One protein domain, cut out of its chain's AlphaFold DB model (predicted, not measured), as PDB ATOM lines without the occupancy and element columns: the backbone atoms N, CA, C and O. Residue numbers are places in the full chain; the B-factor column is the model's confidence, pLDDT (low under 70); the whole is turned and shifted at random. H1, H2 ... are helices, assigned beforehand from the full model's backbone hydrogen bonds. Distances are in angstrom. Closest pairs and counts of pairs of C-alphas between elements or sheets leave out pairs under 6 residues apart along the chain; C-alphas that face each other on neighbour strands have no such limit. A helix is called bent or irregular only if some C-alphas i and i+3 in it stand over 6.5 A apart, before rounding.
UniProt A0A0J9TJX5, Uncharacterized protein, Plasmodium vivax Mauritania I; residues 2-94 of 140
ATOM      1  N   ASN A   2     -26.626  37.249 -15.320       95.56
ATOM      2  CA  ASN A   2     -25.452  36.359 -15.440       95.56
ATOM      3  C   ASN A   2     -24.854  35.939 -14.096       95.56
ATOM      4  O   ASN A   2     -24.717  34.753 -13.841       95.56
ATOM      5  N   ILE A   3     -24.603  36.897 -13.204       96.50
ATOM      6  CA  ILE A   3     -23.985  36.613 -11.901       96.50
ATOM      7  C   ILE A   3     -24.865  35.694 -11.043       96.50
ATOM      8  O   ILE A   3     -24.365  34.775 -10.407       96.50
ATOM      9  N   LEU A   4     -26.185  35.897 -11.056       95.81
ATOM     10  CA  LEU A   4     -27.111  35.026 -10.335       95.81
ATOM     11  C   LEU A   4     -27.173  33.619 -10.956       95.81
ATOM     12  O   LEU A   4     -27.276  32.633 -10.235       95.81
ATOM     13  N   HIS A   5     -27.061  33.515 -12.281       96.94
ATOM     14  CA  HIS A   5     -26.977  32.231 -12.974       96.94
ATOM     15  C   HIS A   5     -25.680  31.481 -12.639       96.94
ATOM     16  O   HIS A   5     -25.731  30.317 -12.245       96.94
ATOM     17  N   GLU A   6     -24.528  32.151 -12.722       97.88
ATOM     18  CA  GLU A   6     -23.222  31.597 -12.343       97.88
ATOM     19  C   GLU A   6     -23.189  31.180 -10.872       97.88
ATOM     20  O   GLU A   6     -22.666  30.117 -10.543       97.88
ATOM     21  N   PHE A   7     -23.808  31.970  -9.993       97.69
ATOM     22  CA  PHE A   7     -23.970  31.631  -8.585       97.69
ATOM     23  C   PHE A   7     -24.689  30.289  -8.402       97.69
ATOM     24  O   PHE A   7     -24.182  29.423  -7.687       97.69
ATOM     25  N   PHE A   8     -25.828  30.073  -9.069       97.38
ATOM     26  CA  PHE A   8     -26.539  28.796  -8.970       97.38
ATOM     27  C   PHE A   8     -25.751  27.638  -9.580       97.38
ATOM     28  O   PHE A   8     -25.661  26.575  -8.965       97.38
ATOM     29  N   GLN A   9     -25.107  27.849 -10.731       97.69
ATOM     30  CA  GLN A   9     -24.235  26.838 -11.334       97.69
ATOM     31  C   GLN A   9     -23.087  26.440 -10.401       97.69
ATOM     32  O   GLN A   9     -22.741  25.263 -10.308       97.69
ATOM     33  N   TYR A  10     -22.484  27.411  -9.715       96.94
ATOM     34  CA  TYR A  10     -21.433  27.151  -8.742       96.94
ATOM     35  C   TYR A  10     -21.968  26.362  -7.546       96.94
ATOM     36  O   TYR A  10     -21.334  25.390  -7.134       96.94
ATOM     37  N   CYS A  11     -23.134  26.741  -7.015       95.88
ATOM     38  CA  CYS A  11     -23.750  26.047  -5.886       95.88
ATOM     39  C   CYS A  11     -24.075  24.586  -6.218       95.88
ATOM     40  O   CYS A  11     -23.728  23.702  -5.441       95.88
ATOM     41  N   ASP A  12     -24.669  24.312  -7.381       95.12
ATOM     42  CA  ASP A  12     -25.005  22.942  -7.789       95.12
ATOM     43  C   ASP A  12     -23.748  22.071  -7.980       95.12
ATOM     44  O   ASP A  12     -23.654  20.967  -7.437       95.12
ATOM     45  N   LYS A  13     -22.711  22.611  -8.641       96.62
ATOM     46  CA  LYS A  13     -21.417  21.923  -8.817       96.62
ATOM     47  C   LYS A  13     -20.713  21.615  -7.494       96.62
ATOM     48  O   LYS A  13     -19.989  20.627  -7.406       96.62
ATOM     49  N   ASN A  14     -20.911  22.451  -6.477       93.62
ATOM     50  CA  ASN A  14     -20.225  22.357  -5.189       93.62
ATOM     51  C   ASN A  14     -21.142  21.897  -4.048       93.62
ATOM     52  O   ASN A  14     -20.786  22.077  -2.888       93.62
ATOM     53  N   LYS A  15     -22.296  21.280  -4.334       89.62
ATOM     54  CA  LYS A  15     -23.309  20.915  -3.322       89.62
ATOM     55  C   LYS A  15     -22.825  20.010  -2.178       89.62
ATOM     56  O   LYS A  15     -23.474  19.950  -1.141       89.62
ATOM     57  N   ASN A  16     -21.687  19.337  -2.365       84.69
ATOM     58  CA  ASN A  16     -21.041  18.476  -1.368       84.69
ATOM     59  C   ASN A  16     -19.907  19.181  -0.596       84.69
ATOM     60  O   ASN A  16     -19.281  18.581   0.273       84.69
ATOM     61  N   ASN A  17     -19.587  20.433  -0.929       86.44
ATOM     62  CA  ASN A  17     -18.542  21.199  -0.262       86.44
ATOM     63  C   ASN A  17     -19.080  21.782   1.053       86.44
ATOM     64  O   ASN A  17     -20.010  22.589   1.042       86.44
ATOM     65  N   LYS A  18     -18.452  21.424   2.179       79.75
ATOM     66  CA  LYS A  18     -18.848  21.882   3.523       79.75
ATOM     67  C   LYS A  18     -18.797  23.411   3.689       79.75
ATOM     68  O   LYS A  18     -19.573  23.957   4.464       79.75
ATOM     69  N   HIS A  19     -17.958  24.110   2.923       87.12
ATOM     70  CA  HIS A  19     -17.850  25.575   2.956       87.12
ATOM     71  C   HIS A  19     -18.849  26.294   2.037       87.12
ATOM     72  O   HIS A  19     -18.919  27.524   2.038       87.12
ATOM     73  N   LEU A  20     -19.645  25.563   1.245       92.88
ATOM     74  CA  LEU A  20     -20.580  26.193   0.312       92.88
ATOM     75  C   LEU A  20     -21.651  27.022   1.043       92.88
ATOM     76  O   LEU A  20     -22.054  28.070   0.543       92.88
ATOM     77  N   LEU A  21     -22.072  26.608   2.242       94.00
ATOM     78  CA  LEU A  21     -23.044  27.364   3.034       94.00
ATOM     79  C   LEU A  21     -22.529  28.765   3.410       94.00
ATOM     80  O   LEU A  21     -23.281  29.737   3.328       94.00
ATOM     81  N   GLU A  22     -21.259  28.884   3.800       93.56
ATOM     82  CA  GLU A  22     -20.634  30.169   4.146       93.56
ATOM     83  C   GLU A  22     -20.580  31.088   2.923       93.56
ATOM     84  O   GLU A  22     -21.010  32.242   2.998       93.56
ATOM     85  N   PHE A  23     -20.169  30.543   1.773       95.81
ATOM     86  CA  PHE A  23     -20.181  31.257   0.498       95.81
ATOM     87  C   PHE A  23     -21.585  31.753   0.124       95.81
ATOM     88  O   PHE A  23     -21.748  32.916  -0.247       95.81
ATOM     89  N   ILE A  24     -22.616  30.909   0.256       96.75
ATOM     90  CA  ILE A  24     -24.008  31.292  -0.021       96.75
ATOM     91  C   ILE A  24     -24.427  32.467   0.871       96.75
ATOM     92  O   ILE A  24     -24.965  33.457   0.371       96.75
ATOM     93  N   LYS A  25     -24.161  32.391   2.181       96.38
ATOM     94  CA  LYS A  25     -24.500  33.469   3.125       96.38
ATOM     95  C   LYS A  25     -23.781  34.767   2.780       96.38
ATOM     96  O   LYS A  25     -24.394  35.835   2.815       96.38
ATOM     97  N   GLU A  26     -22.501  34.684   2.428       95.94
ATOM     98  CA  GLU A  26     -21.710  35.846   2.042       95.94
ATOM     99  C   GLU A  26     -22.212  36.472   0.738       95.94
ATOM    100  O   GLU A  26     -22.426  37.685   0.698       95.94
ATOM    101  N   PHE A  27     -22.482  35.664  -0.291       96.81
ATOM    102  CA  PHE A  27     -23.043  36.131  -1.557       96.81
ATOM    103  C   PHE A  27     -24.365  36.869  -1.335       96.81
ATOM    104  O   PHE A  27     -24.540  37.992  -1.816       96.81
ATOM    105  N   ILE A  28     -25.279  36.285  -0.555       97.38
ATOM    106  CA  ILE A  28     -26.566  36.916  -0.259       97.38
ATOM    107  C   ILE A  28     -26.367  38.237   0.489       97.38
ATOM    108  O   ILE A  28     -26.952  39.254   0.116       97.38
ATOM    109  N   ASN A  29     -25.535  38.247   1.532       95.44
ATOM    110  CA  ASN A  29     -25.411  39.408   2.404       95.44
ATOM    111  C   ASN A  29     -24.609  40.563   1.789       95.44
ATOM    112  O   ASN A  29     -24.959  41.719   2.012       95.44
ATOM    113  N   LYS A  30     -23.536  40.266   1.048       94.94
ATOM    114  CA  LYS A  30     -22.615  41.279   0.509       94.94
ATOM    115  C   LYS A  30     -22.901  41.668  -0.933       94.94
ATOM    116  O   LYS A  30     -22.612  42.798  -1.311       94.94
ATOM    117  N   TYR A  31     -23.427  40.754  -1.745       95.50
ATOM    118  CA  TYR A  31     -23.645  41.006  -3.167       95.50
ATOM    119  C   TYR A  31     -25.132  41.140  -3.499       95.50
ATOM    120  O   TYR A  31     -25.558  42.197  -3.958       95.50
ATOM    121  N   TYR A  32     -25.938  40.107  -3.228       96.19
ATOM    122  CA  TYR A  32     -27.332  40.073  -3.678       96.19
ATOM    123  C   TYR A  32     -28.158  41.229  -3.111       96.19
ATOM    124  O   TYR A  32     -28.851  41.893  -3.871       96.19
ATOM    125  N   LYS A  33     -28.046  41.520  -1.806       95.25
ATOM    126  CA  LYS A  33     -28.762  42.641  -1.164       95.25
ATOM    127  C   LYS A  33     -28.507  43.990  -1.842       95.25
ATOM    128  O   LYS A  33     -29.428  44.783  -1.986       95.25
ATOM    129  N   ASN A  34     -27.282  44.235  -2.301       95.75
ATOM    130  CA  ASN A  34     -26.934  45.482  -2.989       95.75
ATOM    131  C   ASN A  34     -27.540  45.566  -4.399       95.75
ATOM    132  O   ASN A  34     -27.697  46.657  -4.932       95.75
ATOM    133  N   MET A  35     -27.889  44.420  -4.985       95.06
ATOM    134  CA  MET A  35     -28.452  44.283  -6.330       95.06
ATOM    135  C   MET A  35     -29.949  43.930  -6.305       95.06
ATOM    136  O   MET A  35     -30.545  43.674  -7.350       95.06
ATOM    137  N   GLU A  36     -30.569  43.874  -5.124       93.38
ATOM    138  CA  GLU A  36     -31.914  43.324  -4.925       93.38
ATOM    139  C   GLU A  36     -32.977  44.104  -5.708       93.38
ATOM    140  O   GLU A  36     -33.858  43.506  -6.324       93.38
ATOM    141  N   SER A  37     -32.855  45.432  -5.754       94.44
ATOM    142  CA  SER A  37     -33.760  46.294  -6.521       94.44
ATOM    143  C   SER A  37     -33.671  46.038  -8.028       94.44
ATOM    144  O   SER A  37     -34.697  46.009  -8.708       94.44
ATOM    145  N   ASP A  38     -32.471  45.802  -8.556       94.50
ATOM    146  CA  ASP A  38     -32.259  45.529  -9.976       94.50
ATOM    147  C   ASP A  38     -32.721  44.121 -10.351       94.50
ATOM    148  O   ASP A  38     -33.384  43.940 -11.374       94.50
ATOM    149  N   TYR A  39     -32.475  43.128  -9.491       94.88
ATOM    150  CA  TYR A  39     -33.055  41.797  -9.663       94.88
ATOM    151  C   TYR A  39     -34.584  41.835  -9.617       94.88
ATOM    152  O   TYR A  39     -35.222  41.231 -10.475       94.88
ATOM    153  N   SER A  40     -35.181  42.598  -8.697       93.31
ATOM    154  CA  SER A  40     -36.637  42.747  -8.606       93.31
ATOM    155  C   SER A  40     -37.247  43.323  -9.889       93.31
ATOM    156  O   SER A  40     -38.238  42.787 -10.391       93.31
ATOM    157  N   LYS A  41     -36.625  44.352 -10.486       93.00
ATOM    158  CA  LYS A  41     -37.053  44.891 -11.792       93.00
ATOM    159  C   LYS A  41     -37.019  43.816 -12.870       93.00
ATOM    160  O   LYS A  41     -38.025  43.604 -13.539       93.00
ATOM    161  N   ILE A  42     -35.908  43.087 -12.983       91.94
ATOM    162  CA  ILE A  42     -35.768  42.005 -13.964       91.94
ATOM    163  C   ILE A  42     -36.845  40.933 -13.755       91.94
ATOM    164  O   ILE A  42     -37.463  40.474 -14.715       91.94
ATOM    165  N   PHE A  43     -37.096  40.538 -12.506       91.69
ATOM    166  CA  PHE A  43     -38.081  39.507 -12.185       91.69
ATOM    167  C   PHE A  43     -39.497  39.913 -12.585       91.69
ATOM    168  O   PHE A  43     -40.245  39.064 -13.064       91.69
ATOM    169  N   ASN A  44     -39.838  41.192 -12.433       90.94
ATOM    170  CA  ASN A  44     -41.118  41.742 -12.870       90.94
ATOM    171  C   ASN A  44     -41.179  41.932 -14.390       90.94
ATOM    172  O   ASN A  44     -42.229  41.741 -14.988       90.94
ATOM    173  N   GLU A  45     -40.068  42.288 -15.036       90.56
ATOM    174  CA  GLU A  45     -40.020  42.503 -16.483       90.56
ATOM    175  C   GLU A  45     -40.118  41.212 -17.296       90.56
ATOM    176  O   GLU A  45     -40.692  41.228 -18.387       90.56
ATOM    177  N   CYS A  46     -39.540  40.115 -16.805       89.38
ATOM    178  CA  CYS A  46     -39.503  38.851 -17.539       89.38
ATOM    179  C   CYS A  46     -40.791  38.014 -17.384       89.38
ATOM    180  O   CYS A  46     -40.984  37.066 -18.143       89.38
ATOM    181  N   ILE A  47     -41.703  38.383 -16.472       81.44
ATOM    182  CA  ILE A  47     -43.049  37.794 -16.332       81.44
ATOM    183  C   ILE A  47     -44.070  38.779 -16.948       81.44
ATOM    184  O   ILE A  47     -44.081  39.928 -16.520       81.44
ATOM    185  N   PRO A  48     -44.940  38.421 -17.924       62.66
ATOM    186  CA  PRO A  48     -45.288  37.086 -18.422       62.66
ATOM    187  C   PRO A  48     -44.853  36.799 -19.878       62.66
ATOM    188  O   PRO A  48     -45.182  35.746 -20.414       62.66
ATOM    189  N   ASN A  49     -44.137  37.710 -20.545       58.75
ATOM    190  CA  ASN A  49     -44.098  37.742 -22.014       58.75
ATOM    191  C   ASN A  49     -42.821  37.226 -22.685       58.75
ATOM    192  O   ASN A  49     -42.610  37.569 -23.843       58.75
ATOM    193  N   ASN A  50     -41.996  36.400 -22.020       60.41
ATOM    194  CA  ASN A  50     -40.816  35.776 -22.651       60.41
ATOM    195  C   ASN A  50     -40.064  36.767 -23.548       60.41
ATOM    196  O   ASN A  50     -39.909  36.559 -24.755       60.41
ATOM    197  N   LYS A  51     -39.711  37.917 -22.969       66.31
ATOM    198  CA  LYS A  51     -39.158  38.996 -23.769       66.31
ATOM    199  C   LYS A  51     -37.826  38.555 -24.403       66.31
ATOM    200  O   LYS A  51     -37.121  37.694 -23.872       66.31
ATOM    201  N   THR A  52     -37.517  39.093 -25.583       72.62
ATOM    202  CA  THR A  52     -36.378  38.669 -26.420       72.62
ATOM    203  C   THR A  52     -35.007  39.022 -25.844       72.62
ATOM    204  O   THR A  52     -33.991  38.521 -26.334       72.62
ATOM    205  N   GLU A  53     -34.973  39.876 -24.826       87.12
ATOM    206  CA  GLU A  53     -33.778  40.341 -24.149       87.12
ATOM    207  C   GLU A  53     -33.018  39.163 -23.541       87.12
ATOM    208  O   GLU A  53     -33.572  38.253 -22.917       87.12
ATOM    209  N   GLU A  54     -31.701  39.196 -23.710       89.88
ATOM    210  CA  GLU A  54     -30.809  38.119 -23.293       89.88
ATOM    211  C   GLU A  54     -30.943  37.802 -21.798       89.88
ATOM    212  O   GLU A  54     -31.023  36.636 -21.409       89.88
ATOM    213  N   TYR A  55     -31.080  38.829 -20.954       91.25
ATOM    214  CA  TYR A  55     -31.242  38.643 -19.515       91.25
ATOM    215  C   TYR A  55     -32.540  37.914 -19.140       91.25
ATOM    216  O   TYR A  55     -32.541  37.198 -18.137       91.25
ATOM    217  N   CYS A  56     -33.610  38.024 -19.938       92.75
ATOM    218  CA  CYS A  56     -34.833  37.252 -19.721       92.75
ATOM    219  C   CYS A  56     -34.687  35.788 -20.154       92.75
ATOM    220  O   CYS A  56     -35.275  34.906 -19.527       92.75
ATOM    221  N   LYS A  57     -33.835  35.485 -21.142       92.12
ATOM    222  CA  LYS A  57     -33.479  34.090 -21.464       92.12
ATOM    223  C   LYS A  57     -32.762  33.426 -20.289       92.12
ATOM    224  O   LYS A  57     -33.137  32.328 -19.891       92.12
ATOM    225  N   ILE A  58     -31.801  34.126 -19.687       94.69
ATOM    226  CA  ILE A  58     -31.071  33.638 -18.507       94.69
ATOM    227  C   ILE A  58     -32.001  33.519 -17.296       94.69
ATOM    228  O   ILE A  58     -31.927  32.549 -16.549       94.69
ATOM    229  N   TYR A  59     -32.913  34.474 -17.106       94.25
ATOM    230  CA  TYR A  59     -33.967  34.371 -16.095       94.25
ATOM    231  C   TYR A  59     -34.784  33.083 -16.255       94.25
ATOM    232  O   TYR A  59     -34.964  32.347 -15.286       94.25
ATOM    233  N   ASN A  60     -35.243  32.789 -17.472       92.12
ATOM    234  CA  ASN A  60     -36.028  31.590 -17.760       92.12
ATOM    235  C   ASN A  60     -35.219  30.309 -17.551       92.12
ATOM    236  O   ASN A  60     -35.753  29.315 -17.054       92.12
ATOM    237  N   GLU A  61     -33.931  30.334 -17.887       93.56
ATOM    238  CA  GLU A  61     -33.017  29.236 -17.599       93.56
ATOM    239  C   GLU A  61     -32.906  28.996 -16.090       93.56
ATOM    240  O   GLU A  61     -33.091  27.860 -15.653       93.56
ATOM    241  N   CYS A  62     -32.715  30.048 -15.285       94.88
ATOM    242  CA  CYS A  62     -32.711  29.929 -13.826       94.88
ATOM    243  C   CYS A  62     -34.040  29.390 -13.288       94.88
ATOM    244  O   CYS A  62     -34.046  28.485 -12.458       94.88
ATOM    245  N   ASN A  63     -35.167  29.886 -13.804       93.19
ATOM    246  CA  ASN A  63     -36.503  29.450 -13.401       93.19
ATOM    247  C   ASN A  63     -36.795  27.984 -13.753       93.19
ATOM    248  O   ASN A  63     -37.606  27.339 -13.091       93.19
ATOM    249  N   THR A  64     -36.137  27.456 -14.782       93.25
ATOM    250  CA  THR A  64     -36.311  26.069 -15.223       93.25
ATOM    251  C   THR A  64     -35.338  25.131 -14.511       93.25
ATOM    252  O   THR A  64     -35.761  24.133 -13.938       93.25
ATOM    253  N   LYS A  65     -34.036  25.444 -14.529       96.06
ATOM    254  CA  LYS A  65     -32.976  24.562 -14.011       96.06
ATOM    255  C   LYS A  65     -32.825  24.625 -12.495       96.06
ATOM    256  O   LYS A  65     -32.542  23.610 -11.876       96.06
ATOM    257  N   PHE A  66     -33.021  25.802 -11.910       95.62
ATOM    258  CA  PHE A  66     -32.827  26.061 -10.483       95.62
ATOM    259  C   PHE A  66     -34.149  26.459  -9.821       95.62
ATOM    260  O   PHE A  66     -34.156  27.306  -8.939       95.62
ATOM    261  N   ASN A  67     -35.270  25.885 -10.275       94.62
ATOM    262  CA  ASN A  67     -36.626  26.330  -9.940       94.62
ATOM    263  C   ASN A  67     -36.839  26.582  -8.438       94.62
ATOM    264  O   ASN A  67     -37.266  27.671  -8.072       94.62
ATOM    265  N   GLU A  68     -36.498  25.616  -7.582       94.88
ATOM    266  CA  GLU A  68     -36.694  25.721  -6.131       94.88
ATOM    267  C   GLU A  68     -35.873  26.868  -5.529       94.88
ATOM    268  O   GLU A  68     -36.429  27.806  -4.955       94.88
ATOM    269  N   ASP A  69     -34.557  26.843  -5.743       95.62
ATOM    270  CA  ASP A  69     -33.633  27.865  -5.250       95.62
ATOM    271  C   ASP A  69     -33.977  29.264  -5.784       95.62
ATOM    272  O   ASP A  69     -33.946  30.259  -5.054       95.62
ATOM    273  N   PHE A  70     -34.350  29.342  -7.059       95.75
ATOM    274  CA  PHE A  70     -34.712  30.579  -7.730       95.75
ATOM    275  C   PHE A  70     -36.066  31.119  -7.264       95.75
ATOM    276  O   PHE A  70     -36.234  32.326  -7.110       95.75
ATOM    277  N   SER A  71     -37.033  30.244  -7.001       95.31
ATOM    278  CA  SER A  71     -38.323  30.619  -6.426       95.31
ATOM    279  C   SER A  71     -38.149  31.180  -5.012       95.31
ATOM    280  O   SER A  71     -38.646  32.264  -4.708       95.31
ATOM    281  N   LEU A  72     -37.351  30.505  -4.177       96.44
ATOM    282  CA  LEU A  72     -37.062  30.943  -2.812       96.44
ATOM    283  C   LEU A  72     -36.338  32.293  -2.773       96.44
ATOM    284  O   LEU A  72     -36.695  33.148  -1.962       96.44
ATOM    285  N   ILE A  73     -35.341  32.515  -3.640       94.81
ATOM    286  CA  ILE A  73     -34.611  33.791  -3.652       94.81
ATOM    287  C   ILE A  73     -35.485  34.952  -4.151       94.81
ATOM    288  O   ILE A  73     -35.330  36.074  -3.665       94.81
ATOM    289  N   LYS A  74     -36.404  34.681  -5.094       93.19
ATOM    290  CA  LYS A  74     -37.375  35.651  -5.627       93.19
ATOM    291  C   LYS A  74     -38.398  36.071  -4.581       93.19
ATOM    292  O   LYS A  74     -38.728  37.248  -4.512       93.19
ATOM    293  N   ASP A  75     -38.910  35.109  -3.819       92.38
ATOM    294  CA  ASP A  75     -39.885  35.361  -2.761       92.38
ATOM    295  C   ASP A  75     -39.238  36.127  -1.604       92.38
ATOM    296  O   ASP A  75     -39.627  37.248  -1.271       92.38
ATOM    297  N   LYS A  76     -38.198  35.538  -1.005       93.00
ATOM    298  CA  LYS A  76     -37.455  36.175   0.078       93.00
ATOM    299  C   LYS A  76     -36.095  35.524   0.251       93.00
ATOM    300  O   LYS A  76     -35.991  34.362   0.631       93.00
ATOM    301  N   THR A  77     -35.031  36.313   0.140       93.44
ATOM    302  CA  THR A  77     -33.647  35.848   0.362       93.44
ATOM    303  C   THR A  77     -33.450  35.115   1.693       93.44
ATOM    304  O   THR A  77     -32.680  34.160   1.762       93.44
ATOM    305  N   LYS A  78     -34.185  35.505   2.743       94.56
ATOM    306  CA  LYS A  78     -34.190  34.799   4.033       94.56
ATOM    307  C   LYS A  78     -34.681  33.351   3.904       94.56
ATOM    308  O   LYS A  78     -34.074  32.470   4.500       94.56
ATOM    309  N   ASN A  79     -35.731  33.110   3.120       95.19
ATOM    310  CA  ASN A  79     -36.293  31.776   2.908       95.19
ATOM    311  C   ASN A  79     -35.278  30.881   2.188       95.19
ATOM    312  O   ASN A  79     -35.045  29.755   2.619       95.19
ATOM    313  N   TYR A  80     -34.595  31.421   1.174       96.44
ATOM    314  CA  TYR A  80     -33.495  30.732   0.495       96.44
ATOM    315  C   TYR A  80     -32.349  30.357   1.451       96.44
ATOM    316  O   TYR A  80     -31.935  29.200   1.497       96.44
ATOM    317  N   VAL A  81     -31.864  31.305   2.265       96.44
ATOM    318  CA  VAL A  81     -30.774  31.037   3.223       96.44
ATOM    319  C   VAL A  81     -31.183  29.987   4.255       96.44
ATOM    320  O   VAL A  81     -30.424  29.051   4.485       96.44
ATOM    321  N   THR A  82     -32.379  30.095   4.837       96.06
ATOM    322  CA  THR A  82     -32.874  29.118   5.820       96.06
ATOM    323  C   THR A  82     -33.033  27.727   5.210       96.06
ATOM    324  O   THR A  82     -32.651  26.744   5.841       96.06
ATOM    325  N   HIS A  83     -33.531  27.627   3.976       95.00
ATOM    326  CA  HIS A  83     -33.622  26.350   3.271       95.00
ATOM    327  C   HIS A  83     -32.233  25.715   3.072       95.00
ATOM    328  O   HIS A  83     -32.039  24.534   3.360       95.00
ATOM    329  N   LYS A  84     -31.226  26.503   2.668       94.44
ATOM    330  CA  LYS A  84     -29.846  26.009   2.538       94.44
ATOM    331  C   LYS A  84     -29.233  25.614   3.881       94.44
ATOM    332  O   LYS A  84     -28.579  24.581   3.951       94.44
ATOM    333  N   GLU A  85     -29.465  26.373   4.948       93.38
ATOM    334  CA  GLU A  85     -29.031  25.990   6.299       93.38
ATOM    335  C   GLU A  85     -29.617  24.639   6.716       93.38
ATOM    336  O   GLU A  85     -28.882  23.784   7.196       93.38
ATOM    337  N   GLN A  86     -30.912  24.413   6.487       92.31
ATOM    338  CA  GLN A  86     -31.558  23.134   6.790       92.31
ATOM    339  C   GLN A  86     -30.957  21.976   5.987       92.31
ATOM    340  O   GLN A  86     -30.673  20.929   6.566       92.31
ATOM    341  N   TYR A  87     -30.717  22.175   4.687       89.88
ATOM    342  CA  TYR A  87     -30.060  21.184   3.831       89.88
ATOM    343  C   TYR A  87     -28.651  20.834   4.329       89.88
ATOM    344  O   TYR A  87     -28.325  19.667   4.497       89.88
ATOM    345  N   PHE A  88     -27.804  21.824   4.616       87.81
ATOM    346  CA  PHE A  88     -26.451  21.538   5.099       87.81
ATOM    347  C   PHE A  88     -26.452  20.950   6.513       87.81
ATOM    348  O   PHE A  88     -25.659  20.058   6.793       87.81
ATOM    349  N   ASN A  89     -27.382  21.364   7.377       85.94
ATOM    350  CA  ASN A  89     -27.519  20.784   8.710       85.94
ATOM    351  C   ASN A  89     -27.952  19.305   8.657       85.94
ATOM    352  O   ASN A  89     -27.489  18.501   9.465       85.94
ATOM    353  N   SER A  90     -28.798  18.916   7.695       83.94
ATOM    354  CA  SER A  90     -29.162  17.505   7.502       83.94
ATOM    355  C   SER A  90     -28.029  16.673   6.892       83.94
ATOM    356  O   SER A  90     -27.960  15.469   7.126       83.94
ATOM    357  N   LEU A  91     -27.081  17.297   6.182       76.38
ATOM    358  CA  LEU A  91     -25.827  16.638   5.801       76.38
ATOM    359  C   LEU A  91     -24.895  16.445   7.007       76.38
ATOM    360  O   LEU A  91     -24.217  15.427   7.100       76.38
ATOM    361  N   THR A  92     -24.875  17.392   7.951       62.81
ATOM    362  CA  THR A  92     -24.054  17.296   9.172       62.81
ATOM    363  C   THR A  92     -24.602  16.327  10.216       62.81
ATOM    364  O   THR A  92     -23.880  15.951  11.125       62.81
ATOM    365  N   THR A  93     -25.841  15.836  10.115       55.41
ATOM    366  CA  THR A  93     -26.302  14.767  11.028       55.41
ATOM    367  C   THR A  93     -25.561  13.435  10.842       55.41
ATOM    368  O   THR A  93     -25.599  12.593  11.739       55.41
ATOM    369  N   ASP A  94     -24.803  13.273   9.750       54.16
ATOM    370  CA  ASP A  94     -23.818  12.193   9.590       54.16
ATOM    371  C   ASP A  94     -22.492  12.465  10.341       54.16
ATOM    372  O   ASP A  94     -21.682  11.553  10.509       54.16
TER     373      ASP A  94
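This is residues 2 to 94 of the 140 residues of an uncharacterized protein of Plasmodium vivax Mauritania I (UniProt A0A0J9TJX5). This is an elongated assembly of two pairs of helices with a short helix between them: the long closing helix H5 packs lengthwise on H2a, the first arm of the bent helix H2, while H1 and H3 lie side by side, and the short H4 sits near the middle. H2 turns a corner of about a right angle into its second arm, H2b, and the far end of H5 makes one end of the longest axis. The printed part has 93 residues with five named helices, H1 to H5 in order, and no named strand; the class is all helix. It is compact, with a radius of gyration of the C-alphas of 13.7 A, and spans 46 by 24 by 18 A.

H1, residues 2 to 13, touches H3, residues 54 to 65, at a shallow tilt of 24 degrees, the same way; the closest C-alphas, of His 5 and Cys 62, are 6.2 A apart. H2, residues 20 to 45, was assigned as one helix by its hydrogen bonds but is bent: C-alphas 34 and 37 are 7.7 A apart. Its arms, H2a, residues 20 to 34, and H2b, residues 37 to 45, are about perpendicular, at 86 degrees. H2a is itself irregular, with C-alphas 30 and 33 6.51 A apart. H1 and H2a are close but not clearly touching, with the closest C-alphas, of Cys 11 and Leu 20, at 7.0 A. H2b and H3 only just touch, with 3 pairs of C-alphas within 8 A, the closest being Ile 42 and Cys 56 at 7.5 A; they are about perpendicular, at 85 degrees. H3 and H4, residues 67 to 75, touch only at the corner by their link, and only just, with 3 pairs of C-alphas within 8 A, the closest being Asn 63 and Phe 70 at 6.1 A. H4 touches H5, residues 77 to 94, with residues 79 to 80 of H5 alone, at a steep tilt of 45 degrees; the closest C-alphas, of Leu 72 and Tyr 80, are 4.9 A apart. H5 touches H2a at a shallow tilt of 7 degrees, opposite ways, with the closest C-alphas, of Lys 25 and Val 81, at 6.7 A. H3 and H5 are apart. In H1, H2b, H3 and H4 every O i to N i+4 pair is within hydrogen-bond range; in H2a it is 8 of 11 and in H5 13 of 14.

H1 begins at C-alpha 2, (-25.452, 36.359, -15.440), and is 16.4 A long. H2a is 20.6 A long and H2b 12.4 A; C-alpha 37 is at (-33.760, 46.294, -6.521). H3 is 16.6 A long and H4 12.0 A. H5 is 27.2 A long, ends at C-alpha 94, (-23.818, 12.193, 9.590), and is neither bent nor irregular, but only just: C-alphas 91 and 94 are 6.2 A apart.

The two C-alphas farthest apart are those of Thr 52 and Asp 94, at 46.4 A. The printed part has no cut. The links H3 to H4 and H4 to H5 are tight, those from H1 to H2 and H2 to H3 are short, and no link is long. The mean pLDDT of the printed part is 90.5; residues 48 to 51 and 92 to 94 are under 70.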